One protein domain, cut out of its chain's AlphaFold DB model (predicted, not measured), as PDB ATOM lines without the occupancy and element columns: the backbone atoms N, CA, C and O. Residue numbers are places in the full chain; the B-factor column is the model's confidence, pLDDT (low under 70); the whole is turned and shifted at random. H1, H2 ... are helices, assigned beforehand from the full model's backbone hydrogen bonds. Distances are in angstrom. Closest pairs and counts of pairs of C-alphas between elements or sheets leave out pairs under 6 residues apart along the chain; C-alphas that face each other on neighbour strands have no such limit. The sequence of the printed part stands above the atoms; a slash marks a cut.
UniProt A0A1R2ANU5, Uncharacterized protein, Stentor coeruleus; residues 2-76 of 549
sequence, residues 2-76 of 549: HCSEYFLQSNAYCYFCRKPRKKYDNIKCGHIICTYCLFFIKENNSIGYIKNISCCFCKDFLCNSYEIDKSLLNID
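AT A GLANCE: This is residues 2 to 76 of the 549 residues of an uncharacterized protein of Stentor coeruleus (UniProt A0A1R2ANU5). Little is regular here: a small helical hairpin, H3 and H2, has short H4 beside H2 and H1 crosswise near one end; a long looped stretch, residues 2 to 34, holds the far side, where residues 2 to 9 stick out. The 75 printed residues have four named helices, H1 to H4, and no named strand: all helix, with 29 residues in named elements. The whole spans 39 by 25 by 20 A and is only just compact, close to loose, with radius of gyration 13.3 A.

IN THESE COORDINATES: H3, residues 56 to 65, measures 14.0 A from C-alpha 56 at (137.742, 142.167, 125.193). H2 is residues 46 to 51, H1 residues 35 to 43, and H4 residues 70 to 73, ending at (133.565, 139.669, 135.503).

HOW THE PARTS SIT: H3 and H2, a hairpin, touch at the C-alphas of Lys 59 and Ile 50, 5.6 A, with a shallow tilt of 17 degrees, opposite ways. H4 touches H2, closest C-alphas Leu 73 and Lys 51, 5.4 A. H1 is close to H2 but not clearly touching, C-alphas Ile 41 and Tyr 49 being 6.6 A apart. Every O i to N i+4 pair is within hydrogen-bond range in H1, H2 and H3; H4 is too short for one.

THE WHOLE: The printed part has no cut; its three links are tight. Residues 2 to 11, 23 to 24, 44 and 75 to 76 have pLDDT under 70.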
ATOM      1  N   HIS A   2     161.433 155.790 120.059       31.02
ATOM      2  CA  HIS A   2     161.078 154.484 119.485       31.02
ATOM      3  C   HIS A   2     160.329 153.620 120.523       31.02
ATOM      4  O   HIS A   2     160.854 153.346 121.596       31.02
ATOM      5  N   CYS A   3     159.147 153.115 120.162       29.45
ATOM      6  CA  CYS A   3     158.622 151.850 120.705       29.45
ATOM      7  C   CYS A   3     158.394 150.807 119.599       29.45
ATOM      8  O   CYS A   3     158.255 149.632 119.900       29.45
ATOM      9  N   SER A   4     158.384 151.216 118.327       32.72
ATOM     10  CA  SER A   4     158.115 150.369 117.159       32.72
ATOM     11  C   SER A   4     159.231 149.371 116.825       32.72
ATOM     12  O   SER A   4     158.946 148.313 116.273       32.72
ATOM     13  N   GLU A   5     160.488 149.660 117.169       32.62
ATOM     14  CA  GLU A   5     161.632 148.825 116.754       32.62
ATOM     15  C   GLU A   5     161.784 147.517 117.537       32.62
ATOM     16  O   GLU A   5     162.323 146.552 117.006       32.62
ATOM     17  N   TYR A   6     161.223 147.421 118.747       35.69
ATOM     18  CA  TYR A   6     161.192 146.157 119.498       35.69
ATOM     19  C   TYR A   6     160.156 145.144 118.970       35.69
ATOM     20  O   TYR A   6     160.094 144.025 119.475       35.69
ATOM     21  N   PHE A   7     159.350 145.506 117.963       39.03
ATOM     22  CA  PHE A   7     158.242 144.681 117.453       39.03
ATOM     23  C   PHE A   7     158.405 144.219 115.994       39.03
ATOM     24  O   PHE A   7     157.478 143.636 115.438       39.03
ATOM     25  N   LEU A   8     159.568 144.439 115.368       32.84
ATOM     26  CA  LEU A   8     159.818 144.139 113.947       32.84
ATOM     27  C   LEU A   8     160.632 142.854 113.699       32.84
ATOM     28  O   LEU A   8     161.454 142.783 112.790       32.84
ATOM     29  N   GLN A   9     160.360 141.798 114.469       38.22
ATOM     30  CA  GLN A   9     160.712 140.427 114.080       38.22
ATOM     31  C   GLN A   9     159.495 139.513 114.224       38.22
ATOM     32  O   GLN A   9     158.767 139.582 115.212       38.22
ATOM     33  N   SER A  10     159.291 138.644 113.231       46.41
ATOM     34  CA  SER A  10     158.085 137.837 112.961       46.41
ATOM     35  C   SER A  10     157.781 136.716 113.973       46.41
ATOM     36  O   SER A  10     157.060 135.766 113.672       46.41
ATOM     37  N   ASN A  11     158.315 136.814 115.189       53.53
ATOM     38  CA  ASN A  11     158.120 135.830 116.239       53.53
ATOM     39  C   ASN A  11     156.841 136.116 117.035       53.53
ATOM     40  O   ASN A  11     156.636 137.200 117.572       53.53
ATOM     41  N   ALA A  12     156.002 135.096 117.171       75.75
ATOM     42  CA  ALA A  12     154.803 135.119 117.996       75.75
ATOM     43  C   ALA A  12     155.136 135.255 119.497       75.75
ATOM     44  O   ALA A  12     155.558 134.287 120.138       75.75
ATOM     45  N   TYR A  13     154.929 136.440 120.078       79.94
ATOM     46  CA  TYR A  13     155.110 136.684 121.515       79.94
ATOM     47  C   TYR A  13     153.817 136.457 122.302       79.94
ATOM     48  O   TYR A  13     152.766 137.006 121.977       79.94
ATOM     49  N   CYS A  14     153.904 135.703 123.400       82.81
ATOM     50  CA  CYS A  14     152.780 135.514 124.315       82.81
ATOM     51  C   CYS A  14     152.364 136.840 124.984       82.81
ATOM     52  O   CYS A  14     153.188 137.498 125.619       82.81
ATOM     53  N   TYR A  15     151.077 137.181 124.928       80.44
ATOM     54  CA  TYR A  15     150.469 138.382 125.508       80.44
ATOM     55  C   TYR A  15     150.763 138.555 127.007       80.44
ATOM     56  O   TYR A  15     151.029 139.667 127.462       80.44
ATOM     57  N   PHE A  16     150.764 137.453 127.766       77.50
ATOM     58  CA  PHE A  16     151.029 137.464 129.207       77.50
ATOM     59  C   PHE A  16     152.524 137.463 129.531       77.50
ATOM     60  O   PHE A  16     153.033 138.434 130.079       77.50
ATOM     61  N   CYS A  17     153.243 136.386 129.198       80.69
ATOM     62  CA  CYS A  17     154.640 136.236 129.626       80.69
ATOM     63  C   CYS A  17     155.667 136.939 128.727       80.69
ATOM     64  O   CYS A  17     156.852 136.893 129.038       80.69
ATOM     65  N   ARG A  18     155.247 137.544 127.605       80.81
ATOM     66  CA  ARG A  18     156.108 138.260 126.642       80.81
ATOM     67  C   ARG A  18     157.296 137.443 126.113       80.81
ATOM     68  O   ARG A  18     158.284 138.009 125.662       80.81
ATOM     69  N   LYS A  19     157.193 136.107 126.116       75.19
ATOM     70  CA  LYS A  19     158.196 135.196 125.533       75.19
ATOM     71  C   LYS A  19     157.786 134.765 124.120       75.19
ATOM     72  O   LYS A  19     156.586 134.554 123.906       75.19
ATOM     73  N   PRO A  20     158.736 134.603 123.181       79.62
ATOM     74  CA  PRO A  20     158.459 134.066 121.853       79.62
ATOM     75  C   PRO A  20     158.107 132.576 121.965       79.62
ATOM     76  O   PRO A  20     158.705 131.843 122.762       79.62
ATOM     77  N   ARG A  21     157.103 132.110 121.217       71.56
ATOM     78  CA  ARG A  21     156.567 130.744 121.338       71.56
ATOM     79  C   ARG A  21     156.238 130.155 119.967       71.56
ATOM     80  O   ARG A  21     155.632 130.811 119.134       71.56
ATOM     81  N   LYS A  22     156.598 128.881 119.763       71.81
ATOM     82  CA  LYS A  22     156.276 128.112 118.543       71.81
ATOM     83  C   LYS A  22     154.890 127.448 118.573       71.81
ATOM     84  O   LYS A  22     154.370 127.102 117.525       71.81
ATOM     85  N   LYS A  23     154.319 127.239 119.766       67.56
ATOM     86  CA  LYS A  23     152.970 126.690 119.980       67.56
ATOM     87  C   LYS A  23     152.153 127.676 120.806       67.56
ATOM     88  O   LYS A  23     152.599 128.085 121.884       67.56
ATOM     89  N   TYR A  24     150.998 128.063 120.288       69.56
ATOM     90  CA  TYR A  24     150.110 129.059 120.868       69.56
ATOM     91  C   TYR A  24     148.748 129.011 120.183       69.56
ATOM     92  O   TYR A  24     148.653 128.571 119.037       69.56
ATOM     93  N   ASP A  25     147.736 129.537 120.865       71.00
ATOM     94  CA  ASP A  25     146.422 129.763 120.279       71.00
ATOM     95  C   ASP A  25     146.329 131.209 119.783       71.00
ATOM     96  O   ASP A  25     146.690 132.158 120.493       71.00
ATOM     97  N   ASN A  26     145.870 131.369 118.539       72.69
ATOM     98  CA  ASN A  26     145.577 132.668 117.944       72.69
ATOM     99  C   ASN A  26     144.177 133.117 118.362       72.69
ATOM    100  O   ASN A  26     143.176 132.491 118.010       72.69
ATOM    101  N   ILE A  27     144.099 134.241 119.064       76.50
ATOM    102  CA  ILE A  27     142.831 134.897 119.383       76.50
ATOM    103  C   ILE A  27     142.449 135.789 118.201       76.50
ATOM    104  O   ILE A  27     143.317 136.365 117.547       76.50
ATOM    105  N   LYS A  28     141.145 135.974 117.954       75.12
ATOM    106  CA  LYS A  28     140.614 136.813 116.857       75.12
ATOM    107  C   LYS A  28     141.212 138.230 116.772       75.12
ATOM    108  O   LYS A  28     141.208 138.819 115.702       75.12
ATOM    109  N   CYS A  29     141.734 138.771 117.872       79.12
ATOM    110  CA  CYS A  29     142.396 140.078 117.928       79.12
ATOM    111  C   CYS A  29     143.906 140.056 117.608       79.12
ATOM    112  O   CYS A  29     144.599 141.014 117.937       79.12
ATOM    113  N   GLY A  30     144.449 138.954 117.079       81.69
ATOM    114  CA  GLY A  30     145.885 138.795 116.806       81.69
ATOM    115  C   GLY A  30     146.761 138.647 118.058       81.69
ATOM    116  O   GLY A  30     147.975 138.499 117.948       81.69
ATOM    117  N   HIS A  31     146.167 138.660 119.256       86.06
ATOM    118  CA  HIS A  31     146.885 138.319 120.476       86.06
ATOM    119  C   HIS A  31     147.098 136.813 120.567       86.06
ATOM    120  O   HIS A  31     146.251 136.001 120.195       86.06
ATOM    121  N   ILE A  32     148.247 136.471 121.129       85.25
ATOM    122  CA  ILE A  32     148.779 135.123 121.181       85.25
ATOM    123  C   ILE A  32     148.890 134.744 122.651       85.25
ATOM    124  O   ILE A  32     149.583 135.428 123.403       85.25
ATOM    125  N   ILE A  33     148.238 133.668 123.093       83.00
ATOM    126  CA  ILE A  33     148.473 133.117 124.435       83.00
ATOM    127  C   ILE A  33     149.106 131.743 124.278       83.00
ATOM    128  O   ILE A  33     148.604 130.876 123.568       83.00
ATOM    129  N   CYS A  34     150.244 131.534 124.940       83.06
ATOM    130  CA  CYS A  34     150.863 130.217 124.958       83.06
ATOM    131  C   CYS A  34     150.197 129.298 125.981       83.06
ATOM    132  O   CYS A  34     149.783 129.742 127.054       83.06
ATOM    133  N   THR A  35     150.183 128.002 125.677       78.50
ATOM    134  CA  THR A  35     149.562 126.945 126.490       78.50
ATOM    135  C   THR A  35     149.993 126.965 127.959       78.50
ATOM    136  O   THR A  35     149.178 126.718 128.841       78.50
ATOM    137  N   TYR A  36     151.242 127.351 128.249       75.19
ATOM    138  CA  TYR A  36     151.730 127.557 129.618       75.19
ATOM    139  C   TYR A  36     150.914 128.608 130.382       75.19
ATOM    140  O   TYR A  36     150.541 128.388 131.532       75.19
ATOM    141  N   CYS A  37     150.660 129.762 129.761       80.38
ATOM    142  CA  CYS A  37     149.889 130.840 130.375       80.38
ATOM    143  C   CYS A  37     148.410 130.464 130.488       80.38
ATOM    144  O   CYS A  37     147.804 130.809 131.494       80.38
ATOM    145  N   LEU A  38     147.862 129.709 129.528       86.12
ATOM    146  CA  LEU A  38     146.506 129.168 129.646       86.12
ATOM    147  C   LEU A  38     146.383 128.236 130.856       86.12
ATOM    148  O   LEU A  38     145.527 128.444 131.709       86.12
ATOM    149  N   PHE A  39     147.265 127.243 130.970       77.31
ATOM    150  CA  PHE A  39     147.259 126.325 132.107       77.31
ATOM    151  C   PHE A  39     147.444 127.075 133.435       77.31
ATOM    152  O   PHE A  39     146.699 126.861 134.382       77.31
ATOM    153  N   PHE A  40     148.380 128.026 133.488       78.94
ATOM    154  CA  PHE A  40     148.607 128.833 134.685       78.94
ATOM    155  C   PHE A  40     147.370 129.643 135.108       78.94
ATOM    156  O   PHE A  40     147.031 129.626 136.288       78.94
ATOM    157  N   ILE A  41     146.687 130.314 134.170       81.88
ATOM    158  CA  ILE A  41     145.463 131.083 134.454       81.88
ATOM    159  C   ILE A  41     144.351 130.158 134.959       81.88
ATOM    160  O   ILE A  41     143.701 130.506 135.940       81.88
ATOM    161  N   LYS A  42     144.184 128.975 134.345       85.62
ATOM    162  CA  LYS A  42     143.190 127.974 134.758       85.62
ATOM    163  C   LYS A  42     143.384 127.528 136.212       85.62
ATOM    164  O   LYS A  42     142.428 127.510 136.979       85.62
ATOM    165  N   GLU A  43     144.621 127.216 136.593       77.38
ATOM    166  CA  GLU A  43     144.956 126.718 137.937       77.38
ATOM    167  C   GLU A  43     145.024 127.820 139.018       77.38
ATOM    168  O   GLU A  43     145.039 127.514 140.208       77.38
ATOM    169  N   ASN A  44     145.102 129.108 138.650       61.38
ATOM    170  CA  ASN A  44     145.397 130.199 139.592       61.38
ATOM    171  C   ASN A  44     144.387 131.354 139.485       61.38
ATOM    172  O   ASN A  44     144.751 132.454 139.091       61.38
ATOM    173  N   ASN A  45     143.132 131.143 139.898       77.81
ATOM    174  CA  ASN A  45     142.082 132.180 139.922       77.81
ATOM    175  C   ASN A  45     141.832 132.832 138.542       77.81
ATOM    176  O   ASN A  45     142.076 134.025 138.323       77.81
ATOM    177  N   SER A  46     141.283 132.037 137.623       88.44
ATOM    178  CA  SER A  46     140.934 132.443 136.259       88.44
ATOM    179  C   SER A  46     140.127 133.744 136.202       88.44
ATOM    180  O   SER A  46     140.462 134.630 135.424       88.44
ATOM    181  N   ILE A  47     139.106 133.902 137.058       86.19
ATOM    182  CA  ILE A  47     138.243 135.099 137.102       86.19
ATOM    183  C   ILE A  47     139.074 136.355 137.400       86.19
ATOM    184  O   ILE A  47     138.947 137.361 136.700       86.19
ATOM    185  N   GLY A  48     139.965 136.294 138.396       76.56
ATOM    186  CA  GLY A  48     140.835 137.407 138.776       76.56
ATOM    187  C   GLY A  48     141.808 137.817 137.668       76.56
ATOM    188  O   GLY A  48     141.973 139.010 137.407       76.56
ATOM    189  N   TYR A  49     142.415 136.854 136.969       83.31
ATOM    190  CA  TYR A  49     143.261 137.159 135.811       83.31
ATOM    191  C   TYR A  49     142.449 137.731 134.649       83.31
ATOM    192  O   TYR A  49     142.833 138.762 134.096       83.31
ATOM    193  N   ILE A  50     141.312 137.117 134.307       90.38
ATOM    194  CA  ILE A  50     140.476 137.534 133.176       90.38
ATOM    195  C   ILE A  50     139.920 138.941 133.392       90.38
ATOM    196  O   ILE A  50     140.011 139.760 132.478       90.38
ATOM    197  N   LYS A  51     139.421 139.279 134.592       88.62
ATOM    198  CA  LYS A  51     138.853 140.610 134.889       88.62
ATOM    199  C   LYS A  51     139.830 141.752 134.567       88.62
ATOM    200  O   LYS A  51     139.402 142.780 134.042       88.62
ATOM    201  N   ASN A  52     141.131 141.539 134.775       81.06
ATOM    202  CA  ASN A  52     142.188 142.536 134.562       81.06
ATOM    203  C   ASN A  52     142.706 142.647 133.111       81.06
ATOM    204  O   ASN A  52     143.517 143.520 132.812       81.06
ATOM    205  N   ILE A  53     142.251 141.803 132.180       85.44
ATOM    206  CA  ILE A  53     142.663 141.891 130.771       85.44
ATOM    207  C   ILE A  53     141.967 143.079 130.092       85.44
ATOM    208  O   ILE A  53     140.741 143.186 130.105       85.44
ATOM    209  N   SER A  54     142.729 143.959 129.443       83.12
ATOM    210  CA  SER A  54     142.177 145.101 128.699       83.12
ATOM    211  C   SER A  54     141.499 144.703 127.380       83.12
ATOM    212  O   SER A  54     140.488 145.288 127.005       83.12
ATOM    213  N   CYS A  55     142.015 143.693 126.675       87.31
ATOM    214  CA  CYS A  55     141.446 143.233 125.408       87.31
ATOM    215  C   CYS A  55     140.181 142.375 125.611       87.31
ATOM    216  O   CYS A  55     140.257 141.254 126.120       87.31
ATOM    217  N   CYS A  56     139.030 142.869 125.143       90.06
ATOM    218  CA  CYS A  56     137.742 142.167 125.193       90.06
ATOM    219  C   CYS A  56     137.772 140.791 124.506       90.06
ATOM    220  O   CYS A  56     137.310 139.818 125.085       90.06
ATOM    221  N   PHE A  57     138.401 140.664 123.334       89.50
ATOM    222  CA  PHE A  57     138.524 139.377 122.640       89.50
ATOM    223  C   PHE A  57     139.349 138.347 123.428       89.50
ATOM    224  O   PHE A  57     139.032 137.161 123.393       89.50
ATOM    225  N   CYS A  58     140.375 138.784 124.167       87.62
ATOM    226  CA  CYS A  58     141.130 137.904 125.063       87.62
ATOM    227  C   CYS A  58     140.308 137.487 126.289       87.62
ATOM    228  O   CYS A  58     140.400 136.334 126.706       87.62
ATOM    229  N   LYS A  59     139.503 138.401 126.854       93.25
ATOM    230  CA  LYS A  59     138.551 138.076 127.929       93.25
ATOM    231  C   LYS A  59     137.552 137.022 127.470       93.25
ATOM    232  O   LYS A  59     137.429 135.986 128.107       93.25
ATOM    233  N   ASP A  60     136.911 137.272 126.335       93.06
ATOM    234  CA  ASP A  60     135.913 136.395 125.731       93.06
ATOM    235  C   ASP A  60     136.476 135.010 125.408       93.06
ATOM    236  O   ASP A  60     135.848 134.006 125.730       93.06
ATOM    237  N   PHE A  61     137.676 134.951 124.821       93.25
ATOM    238  CA  PHE A  61     138.368 133.694 124.556       93.25
ATOM    239  C   PHE A  61     138.575 132.887 125.842       93.25
ATOM    240  O   PHE A  61     138.165 131.736 125.898       93.25
ATOM    241  N   LEU A  62     139.133 133.494 126.895       93.06
ATOM    242  CA  LEU A  62     139.412 132.790 128.152       93.06
ATOM    243  C   LEU A  62     138.145 132.433 128.940       93.06
ATOM    244  O   LEU A  62     138.101 131.367 129.546       93.06
ATOM    245  N   CYS A  63     137.110 133.278 128.912       95.88
ATOM    246  CA  CYS A  63     135.799 132.940 129.467       95.88
ATOM    247  C   CYS A  63     135.228 131.690 128.798       95.88
ATOM    248  O   CYS A  63     134.866 130.743 129.490       95.88
ATOM    249  N   ASN A  64     135.223 131.650 127.464       94.69
ATOM    250  CA  ASN A  64     134.725 130.500 126.715       94.69
ATOM    251  C   ASN A  64     135.604 129.251 126.933       94.69
ATOM    252  O   ASN A  64     135.073 128.164 127.116       94.69
ATOM    253  N   SER A  65     136.935 129.391 126.955       92.00
ATOM    254  CA  SER A  65     137.877 128.274 127.150       92.00
ATOM    255  C   SER A  65     137.842 127.642 128.545       92.00
ATOM    256  O   SER A  65     138.348 126.531 128.707       92.00
ATOM    257  N   TYR A  66     137.304 128.337 129.550       94.31
ATOM    258  CA  TYR A  66     137.192 127.843 130.927       94.31
ATOM    259  C   TYR A  66     135.747 127.779 131.436       94.31
ATOM    260  O   TYR A  66     135.553 127.607 132.635       94.31
ATOM    261  N   GLU A  67     134.756 127.938 130.551       96.19
ATOM    262  CA  GLU A  67     133.321 127.884 130.880       96.19
ATOM    263  C   GLU A  67     132.903 128.897 131.973       96.19
ATOM    264  O   GLU A  67     132.013 128.655 132.787       96.19
ATOM    265  N   ILE A  68     133.550 130.068 131.991       93.75
ATOM    266  CA  ILE A  68     133.300 131.140 132.967       93.75
ATOM    267  C   ILE A  68     132.257 132.105 132.410       93.75
ATOM    268  O   ILE A  68     132.524 132.822 131.442       93.75
ATOM    269  N   ASP A  69     131.108 132.193 133.081       95.31
ATOM    270  CA  ASP A  69     130.094 133.206 132.784       95.31
ATOM    271  C   ASP A  69     130.687 134.624 132.896       95.31
ATOM    272  O   ASP A  69     131.248 135.024 133.921       95.31
ATOM    273  N   LYS A  70     130.535 135.406 131.822       94.06
ATOM    274  CA  LYS A  70     130.983 136.800 131.741       94.06
ATOM    275  C   LYS A  70     130.318 137.691 132.791       94.06
ATOM    276  O   LYS A  70     130.915 138.703 133.164       94.06
ATOM    277  N   SER A  71     129.129 137.335 133.290       92.06
ATOM    278  CA  SER A  71     128.455 138.066 134.371       92.06
ATOM    279  C   SER A  71     129.355 138.212 135.607       92.06
ATOM    280  O   SER A  71     129.429 139.295 136.186       92.06
ATOM    281  N   LEU A  72     130.153 137.181 135.919       89.12
ATOM    282  CA  LEU A  72     131.086 137.139 137.049       89.12
ATOM    283  C   LEU A  72     132.236 138.154 136.928       89.12
ATOM    284  O   LEU A  72     132.820 138.545 137.939       89.12
ATOM    285  N   LEU A  73     132.560 138.620 135.715       89.38
ATOM    286  CA  LEU A  73     133.565 139.669 135.503       89.38
ATOM    287  C   LEU A  73     133.027 141.067 135.839       89.38
ATOM    288  O   LEU A  73     133.790 141.925 136.292       89.38
ATOM    289  N   ASN A  74     131.725 141.283 135.631       81.06
ATOM    290  CA  ASN A  74     131.051 142.578 135.756       81.06
ATOM    291  C   ASN A  74     130.595 142.896 137.190       81.06
ATOM    292  O   ASN A  74     130.044 143.963 137.441       81.06
ATOM    293  N   ILE A  75     130.824 141.990 138.147       69.31
ATOM    294  CA  ILE A  75     130.497 142.223 139.555       69.31
ATOM    295  C   ILE A  75     131.538 143.180 140.144       69.31
ATOM    296  O   ILE A  75     132.668 142.799 140.473       69.31
ATOM    297  N   ASP A  76     131.169 144.454 140.240       50.16
ATOM    298  CA  ASP A  76     132.008 145.495 140.821       50.16
ATOM    299  C   ASP A  76     131.974 145.471 142.349       50.16
ATOM    300  O   ASP A  76     131.029 145.923 142.986       50.16
TER     301      ASP A  76